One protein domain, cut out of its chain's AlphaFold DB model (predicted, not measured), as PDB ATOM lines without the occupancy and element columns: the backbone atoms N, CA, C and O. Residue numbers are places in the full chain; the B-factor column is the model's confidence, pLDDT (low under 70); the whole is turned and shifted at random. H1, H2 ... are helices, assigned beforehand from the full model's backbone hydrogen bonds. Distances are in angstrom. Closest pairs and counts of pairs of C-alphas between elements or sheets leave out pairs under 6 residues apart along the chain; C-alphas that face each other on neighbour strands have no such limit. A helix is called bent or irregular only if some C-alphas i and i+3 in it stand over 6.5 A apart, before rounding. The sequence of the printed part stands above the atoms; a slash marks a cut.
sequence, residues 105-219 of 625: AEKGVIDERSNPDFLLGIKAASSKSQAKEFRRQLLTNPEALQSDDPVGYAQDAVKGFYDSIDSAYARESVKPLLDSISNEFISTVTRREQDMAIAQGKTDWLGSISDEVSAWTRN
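This is residues 105 to 219 of the 625 residues of an uncharacterized protein of Coxiellaceae bacterium (UniProt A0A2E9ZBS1). The long helix H4 runs beside H1 and H3 in a three-helix up-and-down bundle, each helix running against the one before it, then continues alone: residues 194 to 207 stick out, with short H5 at the tip. Residues 106 to 112 stick out at the opposite end. The printed part has 115 residues, with five named helices, H1 to H5 in order, and no named strand; its class is all helix. It is extended, a rod spanning 96 by 23 by 17 A, with a radius of gyration of the C-alphas of 24.7 A.

H4, residues 168 to 207, has a kink of 40 degrees near residue 175 and is irregular, with C-alphas 173 and 176 7.3 A apart. Its residues 169 to 188 alone touch H1, residues 116 to 140, at a shallow tilt of 6 degrees, the same way; the closest C-alphas, of Ala 124 and Ala 170, are 4.2 A apart. Its residues 171 to 189 alone touch H3, residues 150 to 163, in a helical hairpin at a shallow tilt of 14 degrees, opposite ways; the closest C-alphas, of Val 151 and Ile 186, are 6.4 A apart. H1 and H3 are close but not clearly touching; their closest C-alphas, of Leu 138 and Ala 154, are 7.2 A apart. H2, residues 142 to 145, only just touches H3, with 3 pairs of C-alphas within 8 A, and only at the corner, through residues 150 to 154 of H3; the closest C-alphas, of Ala 144 and Pro 150, are 5.7 A apart. H5, residues 210 to 217, meets H4 only through their link. Each O i to N i+4 pair is within hydrogen-bond range in H1, H3 and H5, and 32 of 36 in H4; H2 is too short for such a pair.

H4 is 57.0 A long, H1 36.2 A, H3 19.9 A. C-alpha 116 begins H1 at (-24.064, 19.785, 41.373); C-alpha 217 ends H5 at (38.066, 53.127, 3.801).

The C-alphas farthest apart, of Val 109 and Asn 219, are 96.2 A apart. The printed part has no cut, and the four links between helices are tight. Confidence is low, with pLDDT under 70, at residues 105 to 123, 145, 182, 193 to 194 and 196 to 197.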
ATOM      1  N   ALA A 105     -34.321  17.536  36.724       54.91
ATOM      2  CA  ALA A 105     -34.034  18.903  36.282       54.91
ATOM      3  C   ALA A 105     -34.715  19.234  34.937       54.91
ATOM      4  O   ALA A 105     -35.378  20.258  34.829       54.91
ATOM      5  N   GLU A 106     -34.666  18.330  33.949       59.69
ATOM      6  CA  GLU A 106     -35.366  18.469  32.655       59.69
ATOM      7  C   GLU A 106     -36.896  18.539  32.810       59.69
ATOM      8  O   GLU A 106     -37.579  19.185  32.019       59.69
ATOM      9  N   LYS A 107     -37.443  17.902  33.854       59.88
ATOM     10  CA  LYS A 107     -38.869  17.977  34.223       59.88
ATOM     11  C   LYS A 107     -39.219  19.201  35.084       59.88
ATOM     12  O   LYS A 107     -40.370  19.322  35.494       59.88
ATOM     13  N   GLY A 108     -38.256  20.077  35.387       50.16
ATOM     14  CA  GLY A 108     -38.462  21.313  36.152       50.16
ATOM     15  C   GLY A 108     -38.713  21.123  37.653       50.16
ATOM     16  O   GLY A 108     -39.167  22.051  38.316       50.16
ATOM     17  N   VAL A 109     -38.443  19.932  38.202       56.19
ATOM     18  CA  VAL A 109     -38.658  19.609  39.629       56.19
ATOM     19  C   VAL A 109     -37.505  20.123  40.505       56.19
ATOM     20  O   VAL A 109     -37.687  20.360  41.697       56.19
ATOM     21  N   ILE A 110     -36.318  20.310  39.920       49.84
ATOM     22  CA  ILE A 110     -35.121  20.864  40.567       49.84
ATOM     23  C   ILE A 110     -34.614  22.015  39.688       49.84
ATOM     24  O   ILE A 110     -34.478  21.830  38.481       49.84
ATOM     25  N   ASP A 111     -34.320  23.180  40.275       54.25
ATOM     26  CA  ASP A 111     -33.664  24.290  39.568       54.25
ATOM     27  C   ASP A 111     -32.285  23.832  39.055       54.25
ATOM     28  O   ASP A 111     -31.471  23.307  39.819       54.25
ATOM     29  N   GLU A 112     -32.008  24.026  37.764       53.50
ATOM     30  CA  GLU A 112     -30.761  23.627  37.100       53.50
ATOM     31  C   GLU A 112     -29.527  24.256  37.776       53.50
ATOM     32  O   GLU A 112     -28.468  23.629  37.865       53.50
ATOM     33  N   ARG A 113     -29.692  25.440  38.385       51.47
ATOM     34  CA  ARG A 113     -28.660  26.120  39.190       51.47
ATOM     35  C   ARG A 113     -28.332  25.419  40.513       51.47
ATOM     36  O   ARG A 113     -27.289  25.695  41.097       51.47
ATOM     37  N   SER A 114     -29.186  24.504  40.966       49.78
ATOM     38  CA  SER A 114     -28.971  23.667  42.155       49.78
ATOM     39  C   SER A 114     -28.378  22.293  41.813       49.78
ATOM     40  O   SER A 114     -28.110  21.497  42.713       49.78
ATOM     41  N   ASN A 115     -28.162  21.989  40.524       56.88
ATOM     42  CA  ASN A 115     -27.594  20.717  40.088       56.88
ATOM     43  C   ASN A 115     -26.059  20.713  40.267       56.88
ATOM     44  O   ASN A 115     -25.353  21.468  39.590       56.88
ATOM     45  N   PRO A 116     -25.503  19.832  41.121       56.25
ATOM     46  CA  PRO A 116     -24.064  19.785  41.373       56.25
ATOM     47  C   PRO A 116     -23.239  19.451  40.120       56.25
ATOM     48  O   PRO A 116     -22.123  19.950  39.989       56.25
ATOM     49  N   ASP A 117     -23.774  18.684  39.162       57.22
ATOM     50  CA  ASP A 117     -23.078  18.394  37.898       57.22
ATOM     51  C   ASP A 117     -23.007  19.625  36.980       57.22
ATOM     52  O   ASP A 117     -21.993  19.838  36.313       57.22
ATOM     53  N   PHE A 118     -24.054  20.455  36.970       62.16
ATOM     54  CA  PHE A 118     -24.081  21.707  36.213       62.16
ATOM     55  C   PHE A 118     -23.085  22.719  36.800       62.16
ATOM     56  O   PHE A 118     -22.274  23.289  36.071       62.16
ATOM     57  N   LEU A 119     -23.049  22.858  38.131       60.09
ATOM     58  CA  LEU A 119     -22.089  23.716  38.832       60.09
ATOM     59  C   LEU A 119     -20.632  23.254  38.646       60.09
ATOM     60  O   LEU A 119     -19.744  24.086  38.449       60.09
ATOM     61  N   LEU A 120     -20.366  21.942  38.656       67.75
ATOM     62  CA  LEU A 120     -19.041  21.388  38.339       67.75
ATOM     63  C   LEU A 120     -18.655  21.618  36.870       67.75
ATOM     64  O   LEU A 120     -17.496  21.922  36.586       67.75
ATOM     65  N   GLY A 121     -19.617  21.529  35.947       66.62
ATOM     66  CA  GLY A 121     -19.433  21.860  34.533       66.62
ATOM     67  C   GLY A 121     -19.073  23.331  34.309       66.62
ATOM     68  O   GLY A 121     -18.104  23.615  33.605       66.62
ATOM     69  N   ILE A 122     -19.779  24.256  34.970       69.75
ATOM     70  CA  ILE A 122     -19.466  25.695  34.946       69.75
ATOM     71  C   ILE A 122     -18.062  25.953  35.505       69.75
ATOM     72  O   ILE A 122     -17.279  26.669  34.880       69.75
ATOM     73  N   LYS A 123     -17.702  25.340  36.641       68.94
ATOM     74  CA  LYS A 123     -16.356  25.479  37.227       68.94
ATOM     75  C   LYS A 123     -15.258  24.959  36.294       68.94
ATOM     76  O   LYS A 123     -14.233  25.621  36.142       68.94
ATOM     77  N   ALA A 124     -15.476  23.821  35.634       72.50
ATOM     78  CA  ALA A 124     -14.536  23.270  34.657       72.50
ATOM     79  C   ALA A 124     -14.405  24.157  33.405       72.50
ATOM     80  O   ALA A 124     -13.295  24.403  32.937       72.50
ATOM     81  N   ALA A 125     -15.515  24.683  32.878       70.44
ATOM     82  CA  ALA A 125     -15.503  25.597  31.735       70.44
ATOM     83  C   ALA A 125     -14.790  26.920  32.060       70.44
ATOM     84  O   ALA A 125     -13.951  27.373  31.280       70.44
ATOM     85  N   SER A 126     -15.064  27.489  33.238       72.06
ATOM     86  CA  SER A 126     -14.385  28.687  33.740       72.06
ATOM     87  C   SER A 126     -12.876  28.458  33.883       72.06
ATOM     88  O   SER A 126     -12.082  29.210  33.320       72.06
ATOM     89  N   SER A 127     -12.474  27.347  34.511       76.56
ATOM     90  CA  SER A 127     -11.055  26.996  34.697       76.56
ATOM     91  C   SER A 127     -10.336  26.769  33.363       76.56
ATOM     92  O   SER A 127      -9.194  27.183  33.197       76.56
ATOM     93  N   LYS A 128     -11.005  26.178  32.361       80.75
ATOM     94  CA  LYS A 128     -10.463  26.056  30.994       80.75
ATOM     95  C   LYS A 128     -10.280  27.408  30.311       80.75
ATOM     96  O   LYS A 128      -9.306  27.585  29.584       80.75
ATOM     97  N   SER A 129     -11.203  28.346  30.512       79.88
ATOM     98  CA  SER A 129     -11.068  29.706  29.981       79.88
ATOM     99  C   SER A 129      -9.889  30.433  30.629       79.88
ATOM    100  O   SER A 129      -9.076  31.026  29.926       79.88
ATOM    101  N   GLN A 130      -9.751  30.321  31.952       80.94
ATOM    102  CA  GLN A 130      -8.622  30.877  32.699       80.94
ATOM    103  C   GLN A 130      -7.291  30.239  32.284       80.94
ATOM    104  O   GLN A 130      -6.323  30.958  32.081       80.94
ATOM    105  N   ALA A 131      -7.248  28.922  32.054       81.81
ATOM    106  CA  ALA A 131      -6.044  28.227  31.592       81.81
ATOM    107  C   ALA A 131      -5.601  28.684  30.192       81.81
ATOM    108  O   ALA A 131      -4.409  28.807  29.923       81.81
ATOM    109  N   LYS A 132      -6.551  28.971  29.289       82.00
ATOM    110  CA  LYS A 132      -6.248  29.538  27.962       82.00
ATOM    111  C   LYS A 132      -5.690  30.957  28.052       82.00
ATOM    112  O   LYS A 132      -4.793  31.302  27.288       82.00
ATOM    113  N   GLU A 133      -6.222  31.762  28.964       81.19
ATOM    114  CA  GLU A 133      -5.729  33.118  29.198       81.19
ATOM    115  C   GLU A 133      -4.333  33.097  29.831       81.19
ATOM    116  O   GLU A 133      -3.421  33.750  29.330       81.19
ATOM    117  N   PHE A 134      -4.139  32.256  30.847       84.94
ATOM    118  CA  PHE A 134      -2.845  31.991  31.467       84.94
ATOM    119  C   PHE A 134      -1.801  31.525  30.440       84.94
ATOM    120  O   PHE A 134      -0.703  32.068  30.393       84.94
ATOM    121  N   ARG A 135      -2.166  30.595  29.542       81.88
ATOM    122  CA  ARG A 135      -1.316  30.172  28.413       81.88
ATOM    123  C   ARG A 135      -0.842  31.358  27.583       81.88
ATOM    124  O   ARG A 135       0.342  31.451  27.274       81.88
ATOM    125  N   ARG A 136      -1.763  32.242  27.190       80.06
ATOM    126  CA  ARG A 136      -1.431  33.417  26.378       80.06
ATOM    127  C   ARG A 136      -0.458  34.322  27.122       80.06
ATOM    128  O   ARG A 136       0.555  34.693  26.549       80.06
ATOM    129  N   GLN A 137      -0.751  34.619  28.384       81.56
ATOM    130  CA  GLN A 137       0.082  35.478  29.219       81.56
ATOM    131  C   GLN A 137       1.489  34.908  29.380       81.56
ATOM    132  O   GLN A 137       2.451  35.626  29.130       81.56
ATOM    133  N   LEU A 138       1.616  33.619  29.702       81.69
ATOM    134  CA  LEU A 138       2.911  32.974  29.906       81.69
ATOM    135  C   LEU A 138       3.750  32.943  28.619       81.69
ATOM    136  O   LEU A 138       4.919  33.308  28.652       81.69
ATOM    137  N   LEU A 139       3.153  32.590  27.473       75.81
ATOM    138  CA  LEU A 139       3.861  32.523  26.184       75.81
ATOM    139  C   LEU A 139       4.308  33.893  25.648       75.81
ATOM    140  O   LEU A 139       5.189  33.951  24.791       75.81
ATOM    141  N   THR A 140       3.704  34.989  26.113       75.50
ATOM    142  CA  THR A 140       4.065  36.350  25.687       75.50
ATOM    143  C   THR A 140       4.768  37.169  26.766       75.50
ATOM    144  O   THR A 140       5.113  38.316  26.494       75.50
ATOM    145  N   ASN A 141       4.975  36.625  27.969       76.81
ATOM    146  CA  ASN A 141       5.568  37.363  29.082       76.81
ATOM    147  C   ASN A 141       7.081  37.569  28.848       76.81
ATOM    148  O   ASN A 141       7.820  36.582  28.813       76.81
ATOM    149  N   PRO A 142       7.568  38.820  28.711       70.88
ATOM    150  CA  PRO A 142       8.991  39.098  28.535       70.88
ATOM    151  C   PRO A 142       9.843  38.606  29.708       70.88
ATOM    152  O   PRO A 142      10.902  38.042  29.467       70.88
ATOM    153  N   GLU A 143       9.359  38.746  30.944       72.50
ATOM    154  CA  GLU A 143      10.091  38.355  32.157       72.50
ATOM    155  C   GLU A 143      10.276  36.837  32.240       72.50
ATOM    156  O   GLU A 143      11.352  36.358  32.581       72.50
ATOM    157  N   ALA A 144       9.250  36.073  31.852       71.38
ATOM    158  CA  ALA A 144       9.316  34.612  31.793       71.38
ATOM    159  C   ALA A 144      10.301  34.113  30.725       71.38
ATOM    160  O   ALA A 144      10.879  33.042  30.855       71.38
ATOM    161  N   LEU A 145      10.452  34.873  29.638       66.94
ATOM    162  CA  LEU A 145      11.288  34.512  28.493       66.94
ATOM    163  C   LEU A 145      12.732  35.021  28.618       66.94
ATOM    164  O   LEU A 145      13.556  34.658  27.784       66.94
ATOM    165  N   GLN A 146      13.010  35.881  29.599       72.31
ATOM    166  CA  GLN A 146      14.321  36.486  29.864       72.31
ATOM    167  C   GLN A 146      14.906  36.064  31.221       72.31
ATOM    168  O   GLN A 146      15.948  36.587  31.608       72.31
ATOM    169  N   SER A 147      14.251  35.164  31.960       74.75
ATOM    170  CA  SER A 147      14.792  34.651  33.219       74.75
ATOM    171  C   SER A 147      16.011  33.754  32.983       74.75
ATOM    172  O   SER A 147      16.176  33.182  31.907       74.75
ATOM    173  N   ASP A 148      16.840  33.590  34.017       73.19
ATOM    174  CA  ASP A 148      18.020  32.711  33.971       73.19
ATOM    175  C   ASP A 148      17.651  31.230  33.738       73.19
ATOM    176  O   ASP A 148      18.435  30.469  33.177       73.19
ATOM    177  N   ASP A 149      16.441  30.828  34.146       77.56
ATOM    178  CA  ASP A 149      15.831  29.530  33.835       77.56
ATOM    179  C   ASP A 149      14.377  29.728  33.357       77.56
ATOM    180  O   ASP A 149      13.435  29.711  34.163       77.56
ATOM    181  N   PRO A 150      14.161  29.959  32.048       75.31
ATOM    182  CA  PRO A 150      12.828  30.172  31.479       75.31
ATOM    183  C   PRO A 150      11.927  28.948  31.641       75.31
ATOM    184  O   PRO A 150      10.722  29.065  31.879       75.31
ATOM    185  N   VAL A 151      12.507  27.750  31.519       77.88
ATOM    186  CA  VAL A 151      11.763  26.488  31.599       77.88
ATOM    187  C   VAL A 151      11.310  26.234  33.034       77.88
ATOM    188  O   VAL A 151      10.136  25.916  33.238       77.88
ATOM    189  N   GLY A 152      12.190  26.433  34.018       77.69
ATOM    190  CA  GLY A 152      11.851  26.359  35.440       77.69
ATOM    191  C   GLY A 152      10.780  27.375  35.832       77.69
ATOM    192  O   GLY A 152       9.769  27.002  36.429       77.69
ATOM    193  N   TYR A 153      10.915  28.629  35.383       81.88
ATOM    194  CA  TYR A 153       9.906  29.670  35.609       81.88
ATOM    195  C   TYR A 153       8.522  29.260  35.078       81.88
ATOM    196  O   TYR A 153       7.510  29.386  35.772       81.88
ATOM    197  N   ALA A 154       8.457  28.736  33.849       80.62
ATOM    198  CA  ALA A 154       7.200  28.294  33.252       80.62
ATOM    199  C   ALA A 154       6.594  27.081  33.976       80.62
ATOM    200  O   ALA A 154       5.375  27.022  34.145       80.62
ATOM    201  N   GLN A 155       7.419  26.131  34.425       82.06
ATOM    202  CA  GLN A 155       6.963  24.973  35.200       82.06
ATOM    203  C   GLN A 155       6.379  25.389  36.557       82.06
ATOM    204  O   GLN A 155       5.296  24.922  36.921       82.06
ATOM    205  N   ASP A 156       7.033  26.310  37.263       83.38
ATOM    206  CA  ASP A 156       6.553  26.835  38.542       83.38
ATOM    207  C   ASP A 156       5.267  27.652  38.383       83.38
ATOM    208  O   ASP A 156       4.327  27.492  39.166       83.38
ATOM    209  N   ALA A 157       5.164  28.460  37.325       84.06
ATOM    210  CA  ALA A 157       3.949  29.206  37.012       84.06
ATOM    211  C   ALA A 157       2.770  28.273  36.676       84.06
ATOM    212  O   ALA A 157       1.655  28.476  37.166       84.06
ATOM    213  N   VAL A 158       2.999  27.229  35.868       85.88
ATOM    214  CA  VAL A 158       1.982  26.213  35.536       85.88
ATOM    215  C   VAL A 158       1.527  25.469  36.792       85.88
ATOM    216  O   VAL A 158       0.327  25.256  36.979       85.88
ATOM    217  N   LYS A 159       2.464  25.111  37.677       85.19
ATOM    218  CA  LYS A 159       2.169  24.460  38.957       85.19
ATOM    219  C   LYS A 159       1.355  25.368  39.881       85.19
ATOM    220  O   LYS A 159       0.324  24.938  40.387       85.19
ATOM    221  N   GLY A 160       1.747  26.636  40.024       84.69
ATOM    222  CA  GLY A 160       1.001  27.625  40.804       84.69
ATOM    223  C   GLY A 160      -0.422  27.841  40.278       84.69
ATOM    224  O   GLY A 160      -1.373  27.889  41.059       84.69
ATOM    225  N   PHE A 161      -0.598  27.879  38.953       87.38
ATOM    226  CA  PHE A 161      -1.926  27.937  38.343       87.38
ATOM    227  C   PHE A 161      -2.738  26.661  38.620       87.38
ATOM    228  O   PHE A 161      -3.906  26.749  38.996       87.38
ATOM    229  N   TYR A 162      -2.138  25.475  38.486       85.81
ATOM    230  CA  TYR A 162      -2.809  24.199  38.756       85.81
ATOM    231  C   TYR A 162      -3.271  24.071  40.216       85.81
ATOM    232  O   TYR A 162      -4.403  23.648  40.476       85.81
ATOM    233  N   ASP A 163      -2.426  24.489  41.160       86.81
ATOM    234  CA  ASP A 163      -2.715  24.451  42.595       86.81
ATOM    235  C   ASP A 163      -3.822  25.443  42.992       86.81
ATOM    236  O   ASP A 163      -4.616  25.142  43.887       86.81
ATOM    237  N   SER A 164      -3.955  26.563  42.267       82.94
ATOM    238  CA  SER A 164      -4.997  27.581  42.495       82.94
ATOM    239  C   SER A 164      -6.427  27.127  42.160       82.94
ATOM    240  O   SER A 164      -7.399  27.797  42.508       82.94
ATOM    241  N   ILE A 165      -6.592  25.989  41.477       83.12
ATOM    242  CA  ILE A 165      -7.908  25.470  41.089       83.12
ATOM    243  C   ILE A 165      -8.497  24.654  42.244       83.12
ATOM    244  O   ILE A 165      -8.058  23.539  42.503       83.12
ATOM    245  N   ASP A 166      -9.551  25.144  42.892       72.69
ATOM    246  CA  ASP A 166     -10.137  24.503  44.087       72.69
ATOM    247  C   ASP A 166     -10.855  23.161  43.837       72.69
ATOM    248  O   ASP A 166     -11.131  22.398  44.764       72.69
ATOM    249  N   SER A 167     -11.222  22.854  42.588       78.25
ATOM    250  CA  SER A 167     -12.009  21.660  42.252       78.25
ATOM    251  C   SER A 167     -11.158  20.583  41.587       78.25
ATOM    252  O   SER A 167     -10.636  20.796  40.495       78.25
ATOM    253  N   ALA A 168     -11.126  19.381  42.173       73.94
ATOM    254  CA  ALA A 168     -10.474  18.212  41.575       73.94
ATOM    255  C   ALA A 168     -11.008  17.886  40.164       73.94
ATOM    256  O   ALA A 168     -10.240  17.548  39.269       73.94
ATOM    257  N   TYR A 169     -12.315  18.059  39.937       71.94
ATOM    258  CA  TYR A 169     -12.928  17.872  38.618       71.94
ATOM    259  C   TYR A 169     -12.457  18.926  37.605       71.94
ATOM    260  O   TYR A 169     -12.197  18.610  36.445       71.94
ATOM    261  N   ALA A 170     -12.315  20.183  38.037       74.38
ATOM    262  CA  ALA A 170     -11.801  21.243  37.180       74.38
ATOM    263  C   ALA A 170     -10.308  21.047  36.867       74.38
ATOM    264  O   ALA A 170      -9.939  21.194  35.701       74.38
ATOM    265  N   ARG A 171      -9.492  20.630  37.852       79.38
ATOM    266  CA  ARG A 171      -8.069  20.271  37.681       79.38
ATOM    267  C   ARG A 171      -7.876  19.208  36.605       79.38
ATOM    268  O   ARG A 171      -7.127  19.430  35.659       79.38
ATOM    269  N   GLU A 172      -8.622  18.107  36.691       79.44
ATOM    270  CA  GLU A 172      -8.551  17.025  35.700       79.44
ATOM    271  C   GLU A 172      -8.922  17.521  34.295       79.44
ATOM    272  O   GLU A 172      -8.321  17.143  33.293       79.44
ATOM    273  N   SER A 173      -9.886  18.440  34.212       77.19
ATOM    274  CA  SER A 173     -10.345  18.979  32.935       77.19
ATOM    275  C   SER A 173      -9.349  19.930  32.253       77.19
ATOM    276  O   SER A 173      -9.409  20.069  31.029       77.19
ATOM    277  N   VAL A 174      -8.471  20.598  33.012       82.81
ATOM    278  CA  VAL A 174      -7.478  21.552  32.480       82.81
ATOM    279  C   VAL A 174      -6.086  20.951  32.320       82.81
ATOM    280  O   VAL A 174      -5.294  21.499  31.562       82.81
ATOM    281  N   LYS A 175      -5.790  19.829  32.983       82.25
ATOM    282  CA  LYS A 175      -4.478  19.173  32.953       82.25
ATOM    283  C   LYS A 175      -3.906  18.991  31.532       82.25
ATOM    284  O   LYS A 175      -2.795  19.458  31.310       82.25
ATOM    285  N   PRO A 176      -4.666  18.501  30.527       82.12
ATOM    286  CA  PRO A 176      -4.142  18.377  29.161       82.12
ATOM    287  C   PRO A 176      -3.771  19.717  28.504       82.12
ATOM    288  O   PRO A 176      -2.864  19.775  27.679       82.12
ATOM    289  N   LEU A 177      -4.476  20.803  28.850       81.12
ATOM    290  CA  LEU A 177      -4.146  22.148  28.373       81.12
ATOM    291  C   LEU A 177      -2.846  22.634  29.011       81.12
ATOM    292  O   LEU A 177      -2.006  23.175  28.306       81.12
ATOM    293  N   LEU A 178      -2.661  22.414  30.312       82.81
ATOM    294  CA  LEU A 178      -1.454  22.830  31.024       82.81
ATOM    295  C   LEU A 178      -0.215  22.049  30.566       82.81
ATOM    296  O   LEU A 178       0.812  22.667  30.302       82.81
ATOM    297  N   ASP A 179      -0.343  20.739  30.345       81.69
ATOM    298  CA  ASP A 179       0.741  19.906  29.806       81.69
ATOM    299  C   ASP A 179       1.188  20.382  28.405       81.69
ATOM    300  O   ASP A 179       2.372  20.337  28.063       81.69
ATOM    301  N   SER A 180       0.258  20.896  27.586       79.69
ATOM    302  CA  SER A 180       0.586  21.449  26.262       79.69
ATOM    303  C   SER A 180       1.365  22.770  26.324       79.69
ATOM    304  O   SER A 180       2.195  23.024  25.450       79.69
ATOM    305  N   ILE A 181       1.161  23.579  27.372       78.50
ATOM    306  CA  ILE A 181       1.846  24.869  27.552       78.50
ATOM    307  C   ILE A 181       3.345  24.652  27.736       78.50
ATOM    308  O   ILE A 181       4.129  25.363  27.116       78.50
ATOM    309  N   SER A 182       3.754  23.662  28.535       68.50
ATOM    310  CA  SER A 182       5.173  23.393  28.789       68.50
ATOM    311  C   SER A 182       5.938  23.064  27.504       68.50
ATOM    312  O   SER A 182       7.003  23.628  27.269       68.50
ATOM    313  N   ASN A 183       5.377  22.227  26.627       73.44
ATOM    314  CA  ASN A 183       6.025  21.865  25.361       73.44
ATOM    315  C   ASN A 183       6.102  23.044  24.379       73.44
ATOM    316  O   ASN A 183       7.129  23.258  23.734       73.44
ATOM    317  N   GLU A 184       5.028  23.832  24.272       75.88
ATOM    318  CA  GLU A 184       5.002  25.025  23.419       75.88
ATOM    319  C   GLU A 184       5.952  26.120  23.925       75.88
ATOM    320  O   GLU A 184       6.623  26.782  23.127       75.88
ATOM    321  N   PHE A 185       6.038  26.296  25.245       76.12
ATOM    322  CA  PHE A 185       6.926  27.264  25.878       76.12
ATOM    323  C   PHE A 185       8.394  26.878  25.670       76.12
ATOM    324  O   PHE A 185       9.163  27.705  25.185       76.12
ATOM    325  N   ILE A 186       8.763  25.610  25.905       71.56
ATOM    326  CA  ILE A 186      10.110  25.084  25.616       71.56
ATOM    327  C   ILE A 186      10.467  25.315  24.144       71.56
ATOM    328  O   ILE A 186      11.510  25.889  23.846       71.56
ATOM    329  N   SER A 187       9.574  24.959  23.215       72.44
ATOM    330  CA  SER A 187       9.812  25.195  21.786       72.44
ATOM    331  C   SER A 187      10.004  26.678  21.450       72.44
ATOM    332  O   SER A 187      10.751  26.998  20.524       72.44
ATOM    333  N   THR A 188       9.326  27.580  22.160       74.81
ATOM    334  CA  THR A 188       9.435  29.030  21.951       74.81
ATOM    335  C   THR A 188      10.760  29.574  22.484       74.81
ATOM    336  O   THR A 188      11.407  30.358  21.789       74.81
ATOM    337  N   VAL A 189      11.181  29.137  23.675       70.06
ATOM    338  CA  VAL A 189      12.465  29.506  24.292       70.06
ATOM    339  C   VAL A 189      13.629  28.991  23.455       70.06
ATOM    340  O   VAL A 189      14.453  29.788  23.020       70.06
ATOM    341  N   THR A 190      13.642  27.700  23.109       70.38
ATOM    342  CA  THR A 190      14.711  27.107  22.291       70.38
ATOM    343  C   THR A 190      14.837  27.795  20.932       70.38
ATOM    344  O   THR A 190      15.947  28.051  20.473       70.38
ATOM    345  N   ARG A 191      13.715  28.149  20.287       72.06
ATOM    346  CA  ARG A 191      13.761  28.904  19.027       72.06
ATOM    347  C   ARG A 191      14.384  30.287  19.224       72.06
ATOM    348  O   ARG A 191      15.196  30.695  18.405       72.06
ATOM    349  N   ARG A 192      14.040  30.996  20.303       70.38
ATOM    350  CA  ARG A 192      14.629  32.308  20.611       70.38
ATOM    351  C   ARG A 192      16.119  32.224  20.911       70.38
ATOM    352  O   ARG A 192      16.863  33.055  20.411       70.38
ATOM    353  N   GLU A 193      16.558  31.241  21.689       68.50
ATOM    354  CA  GLU A 193      17.983  31.015  21.961       68.50
ATOM    355  C   GLU A 193      18.757  30.740  20.671       68.50
ATOM    356  O   GLU A 193      19.818  31.320  20.454       68.50
ATOM    357  N   GLN A 194      18.196  29.924  19.775       68.00
ATOM    358  CA  GLN A 194      18.769  29.686  18.450       68.00
ATOM    359  C   GLN A 194      18.806  30.963  17.605       68.00
ATOM    360  O   GLN A 194      19.839  31.262  17.012       68.00
ATOM    361  N   ASP A 195      17.723  31.743  17.575       71.00
ATOM    362  CA  ASP A 195      17.664  33.012  16.843       71.00
ATOM    363  C   ASP A 195      18.690  34.024  17.387       71.00
ATOM    364  O   ASP A 195      19.362  34.696  16.602       71.00
ATOM    365  N   MET A 196      18.860  34.106  18.713       69.12
ATOM    366  CA  MET A 196      19.868  34.948  19.366       69.12
ATOM    367  C   MET A 196      21.287  34.470  19.063       69.12
ATOM    368  O   MET A 196      22.128  35.289  18.712       69.12
ATOM    369  N   ALA A 197      21.553  33.165  19.133       68.88
ATOM    370  CA  ALA A 197      22.856  32.602  18.787       68.88
ATOM    371  C   ALA A 197      23.205  32.844  17.309       68.88
ATOM    372  O   ALA A 197      24.339  33.187  16.985       68.88
ATOM    373  N   ILE A 198      22.224  32.735  16.406       73.00
ATOM    374  CA  ILE A 198      22.387  33.070  14.986       73.00
ATOM    375  C   ILE A 198      22.646  34.571  14.808       73.00
ATOM    376  O   ILE A 198      23.504  34.950  14.013       73.00
ATOM    377  N   ALA A 199      21.911  35.437  15.512       77.00
ATOM    378  CA  ALA A 199      22.119  36.882  15.455       77.00
ATOM    379  C   ALA A 199      23.508  37.273  15.977       77.00
ATOM    380  O   ALA A 199      24.208  38.035  15.313       77.00
ATOM    381  N   GLN A 200      23.933  36.692  17.099       74.19
ATOM    382  CA  GLN A 200      25.263  36.895  17.658       74.19
ATOM    383  C   GLN A 200      26.344  36.412  16.691       74.19
ATOM    384  O   GLN A 200      27.239  37.181  16.367       74.19
ATOM    385  N   GLY A 201      26.205  35.209  16.125       77.38
ATOM    386  CA  GLY A 201      27.156  34.689  15.141       77.38
ATOM    387  C   GLY A 201      27.292  35.579  13.900       77.38
ATOM    388  O   GLY A 201      28.391  35.745  13.379       77.38
ATOM    389  N   LYS A 202      26.204  36.222  13.449       85.50
ATOM    390  CA  LYS A 202      26.268  37.225  12.372       85.50
ATOM    391  C   LYS A 202      27.036  38.477  12.791       85.50
ATOM    392  O   LYS A 202      27.779  39.016  11.975       85.50
ATOM    393  N   THR A 203      26.829  38.957  14.014       84.81
ATOM    394  CA  THR A 203      27.544  40.118  14.562       84.81
ATOM    395  C   THR A 203      29.029  39.818  14.730       84.81
ATOM    396  O   THR A 203      29.850  40.608  14.278       84.81
ATOM    397  N   ASP A 204      29.377  38.658  15.288       83.00
ATOM    398  CA  ASP A 204      30.763  38.219  15.477       83.00
ATOM    399  C   ASP A 204      31.480  38.066  14.130       83.00
ATOM    400  O   ASP A 204      32.609  38.529  13.962       83.00
ATOM    401  N   TRP A 205      30.793  37.498  13.132       91.81
ATOM    402  CA  TRP A 205      31.307  37.409  11.767       91.81
ATOM    403  C   TRP A 205      31.619  38.793  11.179       91.81
ATOM    404  O   TRP A 205      32.709  38.979  10.646       91.81
ATOM    405  N   LEU A 206      30.731  39.789  11.307       93.25
ATOM    406  CA  LEU A 206      31.046  41.161  10.871       93.25
ATOM    407  C   LEU A 206      32.197  41.779  11.678       93.25
ATOM    408  O   LEU A 206      33.052  42.452  11.107       93.25
ATOM    409  N   GLY A 207      32.222  41.543  12.992       89.69
ATOM    410  CA  GLY A 207      33.252  42.058  13.891       89.69
ATOM    411  C   GLY A 207      34.655  41.580  13.521       89.69
ATOM    412  O   GLY A 207      35.600  42.358  13.616       89.69
ATOM    413  N   SER A 208      34.782  40.349  13.016       91.50
ATOM    414  CA  SER A 208      36.072  39.752  12.644       91.50
ATOM    415  C   SER A 208      36.833  40.457  11.512       91.50
ATOM    416  O   SER A 208      38.009  40.169  11.337       91.50
ATOM    417  N   ILE A 209      36.186  41.362  10.761       94.56
ATOM    418  CA  ILE A 209      36.785  42.082   9.619       94.56
ATOM    419  C   ILE A 209      36.672  43.617   9.747       94.56
ATOM    420  O   ILE A 209      36.941  44.375   8.809       94.56
ATOM    421  N   SER A 210      36.163  44.109  10.881       92.81
ATOM    422  CA  SER A 210      35.795  45.522  11.049       92.81
ATOM    423  C   SER A 210      37.002  46.464  10.950       92.81
ATOM    424  O   SER A 210      36.899  47.569  10.400       92.81
ATOM    425  N   ASP A 211      38.158  46.026  11.448       93.19
ATOM    426  CA  ASP A 211      39.396  46.803  11.417       93.19
ATOM    427  C   ASP A 211      39.934  46.923   9.987       93.19
ATOM    428  O   ASP A 211      40.338  48.005   9.555       93.19
ATOM    429  N   GLU A 212      39.853  45.852   9.202       95.62
ATOM    430  CA  GLU A 212      40.279  45.825   7.807       95.62
ATOM    431  C   GLU A 212      39.341  46.627   6.910       95.62
ATOM    432  O   GLU A 212      39.811  47.328   6.012       95.62
ATOM    433  N   VAL A 213      38.029  46.628   7.179       95.56
ATOM    434  CA  VAL A 213      37.098  47.557   6.515       95.56
ATOM    435  C   VAL A 213      37.449  49.005   6.849       95.56
ATOM    436  O   VAL A 213      37.495  49.848   5.948       95.56
ATOM    437  N   SER A 214      37.770  49.300   8.109       92.19
ATOM    438  CA  SER A 214      38.200  50.635   8.539       92.19
ATOM    439  C   SER A 214      39.531  51.063   7.904       92.19
ATOM    440  O   SER A 214      39.720  52.232   7.567       92.19
ATOM    441  N   ALA A 215      40.465  50.135   7.702       91.38
ATOM    442  CA  ALA A 215      41.711  50.391   6.984       91.38
ATOM    443  C   ALA A 215      41.468  50.566   5.473       91.38
ATOM    444  O   ALA A 215      42.059  51.441   4.829       91.38
ATOM    445  N   TRP A 216      40.550  49.787   4.896       95.06
ATOM    446  CA  TRP A 216      40.156  49.883   3.493       95.06
ATOM    447  C   TRP A 216      39.514  51.234   3.155       95.06
ATOM    448  O   TRP A 216      39.862  51.826   2.126       95.06
ATOM    449  N   THR A 217      38.642  51.782   4.011       92.19
ATOM    450  CA  THR A 217      38.066  53.127   3.801       92.19
ATOM    451  C   THR A 217      39.137  54.220   3.797       92.19
ATOM    452  O   THR A 217      39.050  55.169   3.015       92.19
ATOM    453  N   ARG A 218      40.218  54.038   4.567       89.19
ATOM    454  CA  ARG A 218      41.399  54.921   4.601       89.19
ATOM    455  C   ARG A 218      42.413  54.659   3.480       89.19
ATOM    456  O   ARG A 218      43.457  55.305   3.445       89.19
ATOM    457  N   ASN A 219      42.116  53.752   2.544       88.56
ATOM    458  CA  ASN A 219      43.024  53.294   1.481       88.56
ATOM    459  C   ASN A 219      44.334  52.669   1.993       88.56
ATOM    460  O   ASN A 219      45.336  52.668   1.282       88.56
TER     461      ASN A 219